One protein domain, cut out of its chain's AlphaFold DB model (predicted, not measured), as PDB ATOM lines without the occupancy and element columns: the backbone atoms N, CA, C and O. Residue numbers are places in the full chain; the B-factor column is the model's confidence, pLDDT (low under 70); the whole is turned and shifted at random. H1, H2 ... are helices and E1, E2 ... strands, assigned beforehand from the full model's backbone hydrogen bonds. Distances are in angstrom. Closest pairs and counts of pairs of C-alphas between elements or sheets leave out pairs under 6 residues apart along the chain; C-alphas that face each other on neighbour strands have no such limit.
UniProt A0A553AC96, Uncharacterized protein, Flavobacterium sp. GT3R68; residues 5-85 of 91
ATOM      1  N   CYS A   5     126.995  86.197 111.693       81.81
ATOM      2  CA  CYS A   5     127.903  87.348 111.504       81.81
ATOM      3  C   CYS A   5     127.264  88.684 111.916       81.81
ATOM      4  O   CYS A   5     127.969  89.667 112.126       81.81
ATOM      5  N   GLU A   6     125.938  88.740 112.050       88.62
ATOM      6  CA  GLU A   6     125.244  89.935 112.544       88.62
ATOM      7  C   GLU A   6     125.621  90.233 113.997       88.62
ATOM      8  O   GLU A   6     125.698  91.395 114.380       88.62
ATOM      9  N   LYS A   7     125.943  89.202 114.794       91.56
ATOM     10  CA  LYS A   7     126.416  89.384 116.172       91.56
ATOM     11  C   LYS A   7     127.740  90.137 116.234       91.56
ATOM     12  O   LYS A   7     127.874  90.980 117.110       91.56
ATOM     13  N   LEU A   8     128.657  89.901 115.296       94.06
ATOM     14  CA  LEU A   8     129.894  90.679 115.209       94.06
ATOM     15  C   LEU A   8     129.598  92.159 114.979       94.06
ATOM     16  O   LEU A   8     130.115  92.991 115.708       94.06
ATOM     17  N   LYS A   9     128.694  92.471 114.047       91.69
ATOM     18  CA  LYS A   9     128.285  93.853 113.764       91.69
ATOM     19  C   LYS A   9     127.622  94.525 114.966       91.69
ATOM     20  O   LYS A   9     127.931  95.667 115.275       91.69
ATOM     21  N   LEU A  10     126.723  93.811 115.642       92.81
ATOM     22  CA  LEU A  10     125.980  94.320 116.798       92.81
ATOM     23  C   LEU A  10     126.853  94.534 118.041       92.81
ATOM     24  O   LEU A  10     126.512  95.369 118.866       92.81
ATOM     25  N   ASN A  11     127.939  93.771 118.191       93.38
ATOM     26  CA  ASN A  11     128.858  93.857 119.331       93.38
ATOM     27  C   ASN A  11     130.173  94.561 118.961       93.38
ATOM     28  O   ASN A  11     131.187  94.342 119.619       93.38
ATOM     29  N   SER A  12     130.164  95.359 117.893       95.12
ATOM     30  CA  SER A  12     131.302  96.166 117.462       95.12
ATOM     31  C   SER A  12     130.946  97.646 117.449       95.12
ATOM     32  O   SER A  12     129.797  97.997 117.189       95.12
ATOM     33  N   SER A  13     131.937  98.503 117.673       95.25
ATOM     34  CA  SER A  13     131.797  99.960 117.640       95.25
ATOM     35  C   SER A  13     132.782 100.574 116.645       95.25
ATOM     36  O   SER A  13     133.904 100.097 116.507       95.25
ATOM     37  N   ILE A  14     132.383 101.647 115.962       94.12
ATOM     38  CA  ILE A  14     133.323 102.510 115.220       94.12
ATOM     39  C   ILE A  14     134.020 103.518 116.142       94.12
ATOM     40  O   ILE A  14     135.090 104.029 115.822       94.12
ATOM     41  N   ASP A  15     133.408 103.802 117.293       92.38
ATOM     42  CA  ASP A  15     133.965 104.667 118.319       92.38
ATOM     43  C   ASP A  15     135.010 103.888 119.119       92.38
ATOM     44  O   ASP A  15     134.668 102.987 119.893       92.38
ATOM     45  N   PHE A  16     136.278 104.241 118.902       89.44
ATOM     46  CA  PHE A  16     137.418 103.675 119.613       89.44
ATOM     47  C   PHE A  16     137.465 104.093 121.081       89.44
ATOM     48  O   PHE A  16     138.128 103.402 121.840       89.44
ATOM     49  N   GLU A  17     136.770 105.144 121.516       88.94
ATOM     50  CA  GLU A  17     136.726 105.562 122.925       88.94
ATOM     51  C   GLU A  17     135.654 104.820 123.732       88.94
ATOM     52  O   GLU A  17     135.657 104.860 124.963       88.94
ATOM     53  N   ASN A  18     134.781 104.064 123.065       90.19
ATOM     54  CA  ASN A  18     133.752 103.271 123.724       90.19
ATOM     55  C   ASN A  18     134.384 102.196 124.631       90.19
ATOM     56  O   ASN A  18     135.087 101.294 124.170       90.19
ATOM     57  N   VAL A  19     134.133 102.294 125.937       87.62
ATOM     58  CA  VAL A  19     134.684 101.375 126.949       87.62
ATOM     59  C   VAL A  19     133.856 100.104 127.133       87.62
ATOM     60  O   VAL A  19     134.387  99.102 127.603       87.62
ATOM     61  N   ASP A  20     132.589 100.129 126.726       90.75
ATOM     62  CA  ASP A  20     131.658  99.006 126.863       90.75
ATOM     63  C   ASP A  20     131.775  98.011 125.699       90.75
ATOM     64  O   ASP A  20     131.302  96.876 125.792       90.75
ATOM     65  N   THR A  21     132.409  98.420 124.596       92.75
ATOM     66  CA  THR A  21     132.507  97.616 123.373       92.75
ATOM     67  C   THR A  21     133.962  97.249 123.071       92.75
ATOM     68  O   THR A  21     134.706  98.070 122.538       92.75
ATOM     69  N   PRO A  22     134.397  96.009 123.366       92.81
ATOM     70  CA  PRO A  22     135.793  95.603 123.189       92.81
ATOM     71  C   PRO A  22     136.186  95.391 121.722       92.81
ATOM     72  O   PRO A  22     137.374  95.400 121.402       92.81
ATOM     73  N   ILE A  23     135.213  95.162 120.834       95.88
ATOM     74  CA  ILE A  23     135.459  94.982 119.403       95.88
ATOM     75  C   ILE A  23     135.237  96.307 118.689       95.88
ATOM     76  O   ILE A  23     134.168  96.911 118.765       95.88
ATOM     77  N   VAL A  24     136.239  96.720 117.932       96.31
ATOM     78  CA  VAL A  24     136.198  97.906 117.090       96.31
ATOM     79  C   VAL A  24     136.065  97.508 115.627       96.31
ATOM     80  O   VAL A  24     136.573  96.466 115.205       96.31
ATOM     81  N   TYR A  25     135.379  98.337 114.850       96.56
ATOM     82  CA  TYR A  25     135.341  98.248 113.398       96.56
ATOM     83  C   TYR A  25     136.014  99.481 112.800       96.56
ATOM     84  O   TYR A  25     135.617 100.613 113.074       96.56
ATOM     85  N   SER A  26     137.042  99.267 111.981       96.38
ATOM     86  CA  SER A  26     137.742 100.342 111.287       96.38
ATOM     87  C   SER A  26     137.211 100.482 109.867       96.38
ATOM     88  O   SER A  26     137.571  99.705 108.987       96.38
ATOM     89  N   GLU A  27     136.392 101.504 109.615       96.00
ATOM     90  CA  GLU A  27     135.833 101.751 108.278       96.00
ATOM     91  C   GLU A  27     136.923 101.998 107.231       96.00
ATOM     92  O   GLU A  27     136.848 101.469 106.123       96.00
ATOM     93  N   LYS A  28     137.975 102.748 107.593       95.81
ATOM     94  CA  LYS A  28     139.107 103.035 106.696       95.81
ATOM     95  C   LYS A  28     139.865 101.785 106.250       95.81
ATOM     96  O   LYS A  28     140.427 101.794 105.159       95.81
ATOM     97  N   PHE A  29     139.878 100.737 107.073       97.00
ATOM     98  CA  PHE A  29     140.609  99.498 106.816       97.00
ATOM     99  C   PHE A  29     139.690  98.310 106.500       97.00
ATOM    100  O   PHE A  29     140.206  97.257 106.145       97.00
ATOM    101  N   ASP A  30     138.363  98.467 106.578       96.38
ATOM    102  CA  ASP A  30     137.380  97.385 106.389       96.38
ATOM    103  C   ASP A  30     137.704  96.154 107.256       96.38
ATOM    104  O   ASP A  30     137.758  95.018 106.784       96.38
ATOM    105  N   GLU A  31     138.009  96.381 108.537       96.56
ATOM    106  CA  GLU A  31     138.470  95.319 109.432       96.56
ATOM    107  C   GLU A  31     137.867  95.427 110.833       96.56
ATOM    108  O   GLU A  31     137.539  96.510 111.324       96.56
ATOM    109  N   TYR A  32     137.774  94.274 111.493       96.94
ATOM    110  CA  TYR A  32     137.423  94.169 112.902       96.94
ATOM    111  C   TYR A  32     138.681  93.943 113.734       96.94
ATOM    112  O   TYR A  32     139.589  93.225 113.310       96.94
ATOM    113  N   GLY A  33     138.705  94.497 114.942       96.56
ATOM    114  CA  GLY A  33     139.793  94.291 115.886       96.56
ATOM    115  C   GLY A  33     139.311  94.229 117.330       96.56
ATOM    116  O   GLY A  33     138.259  94.760 117.665       96.56
ATOM    117  N   VAL A  34     140.086  93.583 118.196       96.19
ATOM    118  CA  VAL A  34     139.940  93.685 119.652       96.19
ATOM    119  C   VAL A  34     140.771  94.875 120.116       96.19
ATOM    120  O   VAL A  34     141.974  94.913 119.860       96.19
ATOM    121  N   LYS A  35     140.142  95.850 120.773       94.50
ATOM    122  CA  LYS A  35     140.818  97.046 121.287       94.50
ATOM    123  C   LYS A  35     141.919  96.663 122.283       94.50
ATOM    124  O   LYS A  35     141.757  95.741 123.079       94.50
ATOM    125  N   ILE A  36     143.032  97.392 122.252       93.31
ATOM    126  CA  ILE A  36     144.043  97.382 123.311       93.31
ATOM    127  C   ILE A  36     143.810  98.635 124.161       93.31
ATOM    128  O   ILE A  36     143.739  99.742 123.637       93.31
ATOM    129  N   TRP A  37     143.667  98.480 125.478       89.31
ATOM    130  CA  TRP A  37     143.451  99.600 126.403       89.31
ATOM    131  C   TRP A  37     144.783 100.253 126.798       89.31
ATOM    132  O   TRP A  37     145.160 100.266 127.966       89.31
ATOM    133  N   ASP A  38     145.503 100.769 125.803       89.12
ATOM    134  CA  ASP A  38     146.764 101.510 125.961       89.12
ATOM    135  C   ASP A  38     146.573 103.040 125.957       89.12
ATOM    136  O   ASP A  38     147.544 103.788 126.058       89.12
ATOM    137  N   GLY A  39     145.323 103.509 125.859       85.00
ATOM    138  CA  GLY A  39     144.983 104.928 125.712       85.00
ATOM    139  C   GLY A  39     145.089 105.453 124.274       85.00
ATOM    140  O   GLY A  39     144.975 106.657 124.070       85.00
ATOM    141  N   GLY A  40     145.313 104.579 123.288       87.06
ATOM    142  CA  GLY A  40     145.345 104.905 121.866       87.06
ATOM    143  C   GLY A  40     144.289 104.157 121.045       87.06
ATOM    144  O   GLY A  40     143.276 103.676 121.551       87.06
ATOM    145  N   THR A  41     144.544 104.056 119.736       89.69
ATOM    146  CA  THR A  41     143.672 103.363 118.760       89.69
ATOM    147  C   THR A  41     144.211 101.986 118.353       89.69
ATOM    148  O   THR A  41     143.839 101.425 117.317       89.69
ATOM    149  N   SER A  42     145.107 101.426 119.165       91.94
ATOM    150  CA  SER A  42     145.690 100.106 118.949       91.94
ATOM    151  C   SER A  42     144.624  99.010 119.057       91.94
ATOM    152  O   SER A  42     143.751  99.031 119.927       91.94
ATOM    153  N   SER A  43     144.691  98.020 118.170       95.31
ATOM    154  CA  SER A  43     143.813  96.846 118.202       95.31
ATOM    155  C   SER A  43     144.491  95.627 117.578       95.31
ATOM    156  O   SER A  43     145.394  95.759 116.754       95.31
ATOM    157  N   ILE A  44     144.057  94.435 117.989       96.06
ATOM    158  CA  ILE A  44     144.474  93.145 117.429       96.06
ATOM    159  C   ILE A  44     143.437  92.726 116.389       96.06
ATOM    160  O   ILE A  44     142.258  92.625 116.725       96.06
ATOM    161  N   SER A  45     143.850  92.477 115.146       96.44
ATOM    162  CA  SER A  45     142.934  92.126 114.057       96.44
ATOM    163  C   SER A  45     142.185  90.811 114.309       96.44
ATOM    164  O   SER A  45     142.711  89.848 114.869       96.44
ATOM    165  N   ILE A  46     140.927  90.769 113.867       96.50
ATOM    166  CA  ILE A  46     140.071  89.582 113.883       96.50
ATOM    167  C   ILE A  46     139.911  89.105 112.438       96.50
ATOM    168  O   ILE A  46     139.294  89.784 111.624       96.50
ATOM    169  N   GLU A  47     140.428  87.916 112.120       96.44
ATOM    170  CA  GLU A  47     140.334  87.334 110.768       96.44
ATOM    171  C   GLU A  47     139.119  86.413 110.576       96.44
ATOM    172  O   GLU A  47     138.661  86.177 109.456       96.44
ATOM    173  N   PHE A  48     138.578  85.886 111.672       96.06
ATOM    174  CA  PHE A  48     137.442  84.970 111.673       96.06
ATOM    175  C   PHE A  48     136.392  85.465 112.658       96.06
ATOM    176  O   PHE A  48     136.713  85.845 113.781       96.06
ATOM    177  N   CYS A  49     135.121  85.446 112.255       94.62
ATOM    178  CA  CYS A  49     134.022  85.859 113.122       94.62
ATOM    179  C   CYS A  49     134.002  85.002 114.401       94.62
ATOM    180  O   CYS A  49     133.815  83.786 114.297       94.62
ATOM    181  N   PRO A  50     134.097  85.592 115.606       93.50
ATOM    182  CA  PRO A  50     134.193  84.812 116.839       93.50
ATOM    183  C   PRO A  50     132.871  84.129 117.228       93.50
ATOM    184  O   PRO A  50     132.858  83.276 118.108       93.50
ATOM    185  N   TRP A  51     131.759  84.453 116.555       93.12
ATOM    186  CA  TRP A  51     130.463  83.799 116.778       93.12
ATOM    187  C   TRP A  51     130.178  82.636 115.831       93.12
ATOM    188  O   TRP A  51     129.489  81.700 116.223       93.12
ATOM    189  N   CYS A  52     130.638  82.689 114.578       93.75
ATOM    190  CA  CYS A  52     130.281  81.688 113.563       93.75
ATOM    191  C   CYS A  52     131.473  81.014 112.880       93.75
ATOM    192  O   CYS A  52     131.266  80.111 112.075       93.75
ATOM    193  N   GLY A  53     132.696  81.470 113.151       93.62
ATOM    194  CA  GLY A  53     133.926  80.951 112.555       93.62
ATOM    195  C   GLY A  53     134.125  81.298 111.078       93.62
ATOM    196  O   GLY A  53     135.121  80.886 110.493       93.62
ATOM    197  N   GLN A  54     133.214  82.044 110.441       94.44
ATOM    198  CA  GLN A  54     133.377  82.430 109.040       94.44
ATOM    199  C   GLN A  54     134.588  83.358 108.887       94.44
ATOM    200  O   GLN A  54     134.714  84.335 109.631       94.44
ATOM    201  N   LYS A  55     135.433  83.083 107.887       94.69
ATOM    202  CA  LYS A  55     136.512  83.990 107.490       94.69
ATOM    203  C   LYS A  55     135.927  85.343 107.080       94.69
ATOM    204  O   LYS A  55     134.987  85.401 106.280       94.69
ATOM    205  N   LEU A  56     136.459  86.408 107.662       93.88
ATOM    206  CA  LEU A  56     136.079  87.780 107.355       93.88
ATOM    207  C   LEU A  56     136.766  88.244 106.058       93.88
ATOM    208  O   LEU A  56     137.724  87.606 105.609       93.88
ATOM    209  N   PRO A  57     136.260  89.307 105.406       92.62
ATOM    210  CA  PRO A  57     136.969  89.940 104.299       92.62
ATOM    211  C   PRO A  57     138.401  90.311 104.695       92.62
ATOM    212  O   PRO A  57     138.676  90.604 105.858       92.62
ATOM    213  N   ASN A  58     139.313  90.294 103.723       94.81
ATOM    214  CA  ASN A  58     140.682  90.732 103.968       94.81
ATOM    215  C   ASN A  58     140.695  92.223 104.316       94.81
ATOM    216  O   ASN A  58     140.066  93.023 103.616       94.81
ATOM    217  N   SER A  59     141.471  92.570 105.342       97.00
ATOM    218  CA  SER A  59     141.748  93.957 105.695       97.00
ATOM    219  C   SER A  59     142.347  94.722 104.513       97.00
ATOM    220  O   SER A  59     143.153  94.197 103.741       97.00
ATOM    221  N   LYS A  60     141.960  95.990 104.396       97.62
ATOM    222  CA  LYS A  60     142.526  96.969 103.463       97.62
ATOM    223  C   LYS A  60     143.645  97.792 104.087       97.62
ATOM    224  O   LYS A  60     144.097  98.745 103.463       97.62
ATOM    225  N   ARG A  61     144.082  97.467 105.305       96.94
ATOM    226  CA  ARG A  61     145.119  98.205 106.034       96.94
ATOM    227  C   ARG A  61     146.390  98.386 105.212       96.94
ATOM    228  O   ARG A  61     146.812  99.522 105.032       96.94
ATOM    229  N   ASP A  62     146.936  97.308 104.661       97.06
ATOM    230  CA  ASP A  62     148.161  97.380 103.851       97.06
ATOM    231  C   ASP A  62     147.942  98.238 102.595       97.06
ATOM    232  O   ASP A  62     148.709  99.155 102.326       97.06
ATOM    233  N   GLN A  63     146.811  98.039 101.904       97.69
ATOM    234  CA  GLN A  63     146.433  98.839 100.730       97.69
ATOM    235  C   GLN A  63     146.304 100.327 101.062       97.69
ATOM    236  O   GLN A  63     146.668 101.178 100.259       97.69
ATOM    237  N   TRP A  64     145.779 100.657 102.242       98.00
ATOM    238  CA  TRP A  64     145.684 102.036 102.689       98.00
ATOM    239  C   TRP A  64     147.074 102.650 102.862       98.00
ATOM    240  O   TRP A  64     147.298 103.755 102.379       98.00
ATOM    241  N   PHE A  65     148.018 101.941 103.492       97.25
ATOM    242  CA  PHE A  65     149.391 102.434 103.635       97.25
ATOM    243  C   PHE A  65     150.062 102.627 102.272       97.25
ATOM    244  O   PHE A  65     150.637 103.692 102.047       97.25
ATOM    245  N   ASP A  66     149.890 101.681 101.346       97.62
ATOM    246  CA  ASP A  66     150.396 101.801  99.974       97.62
ATOM    247  C   ASP A  66     149.838 103.049  99.266       97.62
ATOM    248  O   ASP A  66     150.557 103.760  98.564       97.62
ATOM    249  N   GLU A  67     148.543 103.340  99.426       97.50
ATOM    250  CA  GLU A  67     147.908 104.516  98.822       97.50
ATOM    251  C   GLU A  67     148.400 105.831  99.438       97.50
ATOM    252  O   GLU A  67     148.631 106.801  98.716       97.50
ATOM    253  N   ILE A  68     148.589 105.877 100.758       97.88
ATOM    254  CA  ILE A  68     149.120 107.060 101.444       97.88
ATOM    255  C   ILE A  68     150.589 107.308 101.070       97.88
ATOM    256  O   ILE A  68     150.968 108.454 100.810       97.88
ATOM    257  N   GLU A  69     151.393 106.252 100.948       96.69
ATOM    258  CA  GLU A  69     152.788 106.340 100.510       96.69
ATOM    259  C   GLU A  69     152.906 106.837  99.062       96.69
ATOM    260  O   GLU A  69     153.718 107.719  98.778       96.69
ATOM    261  N   LYS A  70     152.043 106.371  98.145       97.06
ATOM    262  CA  LYS A  70     151.993 106.870  96.754       97.06
ATOM    263  C   LYS A  70     151.698 108.366  96.659       97.06
ATOM    264  O   LYS A  70     152.105 109.010  95.693       97.06
ATOM    265  N   LEU A  71     150.988 108.922  97.640       96.62
ATOM    266  CA  LEU A  71     150.729 110.359  97.736       96.62
ATOM    267  C   LEU A  71     151.909 111.141  98.335       96.62
ATOM    268  O   LEU A  71     151.851 112.370  98.386       96.62
ATOM    269  N   GLY A  72     152.966 110.458  98.785       97.00
ATOM    270  CA  GLY A  72     154.120 111.061  99.446       97.00
ATOM    271  C   GLY A  72     153.793 111.613 100.834       97.00
ATOM    272  O   GLY A  72     154.419 112.576 101.275       97.00
ATOM    273  N   ILE A  73     152.775 111.057 101.500       96.88
ATOM    274  CA  ILE A  73     152.296 111.526 102.801       96.88
ATOM    275  C   ILE A  73     152.811 110.579 103.890       96.88
ATOM    276  O   ILE A  73     152.718 109.365 103.759       96.88
ATOM    277  N   ASP A  74     153.327 111.133 104.989       95.44
ATOM    278  CA  ASP A  74     153.623 110.348 106.193       95.44
ATOM    279  C   ASP A  74     152.295 109.849 106.809       95.44
ATOM    280  O   ASP A  74     151.457 110.677 107.177       95.44
ATOM    281  N   PRO A  75     152.068 108.532 106.948       93.44
ATOM    282  CA  PRO A  75     150.809 107.997 107.462       93.44
ATOM    283  C   PRO A  75     150.543 108.306 108.945       93.44
ATOM    284  O   PRO A  75     149.403 108.172 109.392       93.44
ATOM    285  N   TRP A  76     151.562 108.712 109.704       89.81
ATOM    286  CA  TRP A  76     151.471 108.990 111.138       89.81
ATOM    287  C   TRP A  76     151.371 110.486 111.435       89.81
ATOM    288  O   TRP A  76     150.606 110.890 112.308       89.81
ATOM    289  N   ASN A  77     152.132 111.304 110.702       93.19
ATOM    290  CA  ASN A  77     152.248 112.747 110.961       93.19
ATOM    291  C   ASN A  77     151.681 113.625 109.835       93.19
ATOM    292  O   ASN A  77     151.547 114.839 109.993       93.19
ATOM    293  N   GLY A  78     151.386 113.038 108.677       93.62
ATOM    294  CA  GLY A  78     150.927 113.753 107.498       93.62
ATOM    295  C   GLY A  78     149.442 114.109 107.544       93.62
ATOM    296  O   GLY A  78     148.626 113.475 108.212       93.62
ATOM    297  N   LYS A  79     149.062 115.138 106.777       96.31
ATOM    298  CA  LYS A  79     147.656 115.520 106.608       96.31
ATOM    299  C   LYS A  79     146.966 114.563 105.635       96.31
ATOM    300  O   LYS A  79     146.961 114.792 104.427       96.31
ATOM    301  N   ILE A  80     146.362 113.512 106.181       96.81
ATOM    302  CA  ILE A  80     145.603 112.526 105.409       96.81
ATOM    303  C   ILE A  80     144.358 113.184 104.779       96.81
ATOM    304  O   ILE A  80     143.585 113.828 105.495       96.81
ATOM    305  N   PRO A  81     144.123 113.042 103.457       96.81
ATOM    306  CA  PRO A  81     142.907 113.547 102.827       96.81
ATOM    307  C   PRO A  81     141.653 112.883 103.407       96.81
ATOM    308  O   PRO A  81     141.637 111.676 103.631       96.81
ATOM    309  N   GLU A  82     140.572 113.650 103.567       96.25
ATOM    310  CA  GLU A  82     139.350 113.211 104.265       96.25
ATOM    311  C   GLU A  82     138.774 111.888 103.731       96.25
ATOM    312  O   GLU A  82     138.316 111.051 104.504       96.25
ATOM    313  N   LYS A  83     138.856 111.648 102.415       96.75
ATOM    314  CA  LYS A  83     138.369 110.400 101.802       96.75
ATOM    315  C   LYS A  83     139.055 109.136 102.344       96.75
ATOM    316  O   LYS A  83     138.434 108.082 102.345       96.75
ATOM    317  N   TYR A  84     140.305 109.236 102.806       96.81
ATOM    318  CA  TYR A  84     141.073 108.120 103.370       96.81
ATOM    319  C   TYR A  84     140.810 107.908 104.870       96.81
ATOM    320  O   TYR A  84     141.366 106.985 105.459       96.81
ATOM    321  N   LEU A  85     139.981 108.743 105.510       94.81
ATOM    322  CA  LEU A  85     139.633 108.599 106.929       94.81
ATOM    323  C   LEU A  85     138.466 107.632 107.174       94.81
ATOM    324  O   LEU A  85     138.249 107.220 108.309       94.81
TER     325      LEU A  85
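What this domain is: This is residues 5 to 85 of the 91 residues of an uncharacterized protein of Flavobacterium sp. GT3R68 (UniProt A0A553AC96). A small antiparallel sheet, E1 - E2 - E3, is grazed by H1 with its residues 8 to 10; a long link leads from E3 to H2, off the sheet, and after H2 the chain folds back to bring the short H3 close to H2. The 81 printed residues, under half in named elements, hold H1 E1 E2 E3 H2 H3; the class is mixed. The whole is only just compact, close to loose: radius of gyration of the C-alphas 13.8 A, spans 40 by 27 by 19 A.

How they stand to each other: E1, residues 23 to 26, E2, 31 to 35, and E3, 43 to 46, form a meander, two hairpins of antiparallel neighbours. N 24 and O 33, and N 34 and O 44, each 2.8 A apart, are within hydrogen-bond range. H1, residues 5 to 10, only grazes the sheet. H2, residues 61 to 70, and H3, 82 to 85, are close but not clearly touching: their closest C-alphas, Trp 64 and Tyr 84, are 7.7 A apart. H1 and H2 have every O i to N i+4 pair within range.

Where its parts are: C-alpha 5 begins H1 at (127.903, 87.348, 111.504); C-alpha 85 ends H3 at (139.633, 108.599, 106.929). H2 is 14.4 A long.

The domain as a whole: The printed part has no cut; no printed residue is under 70.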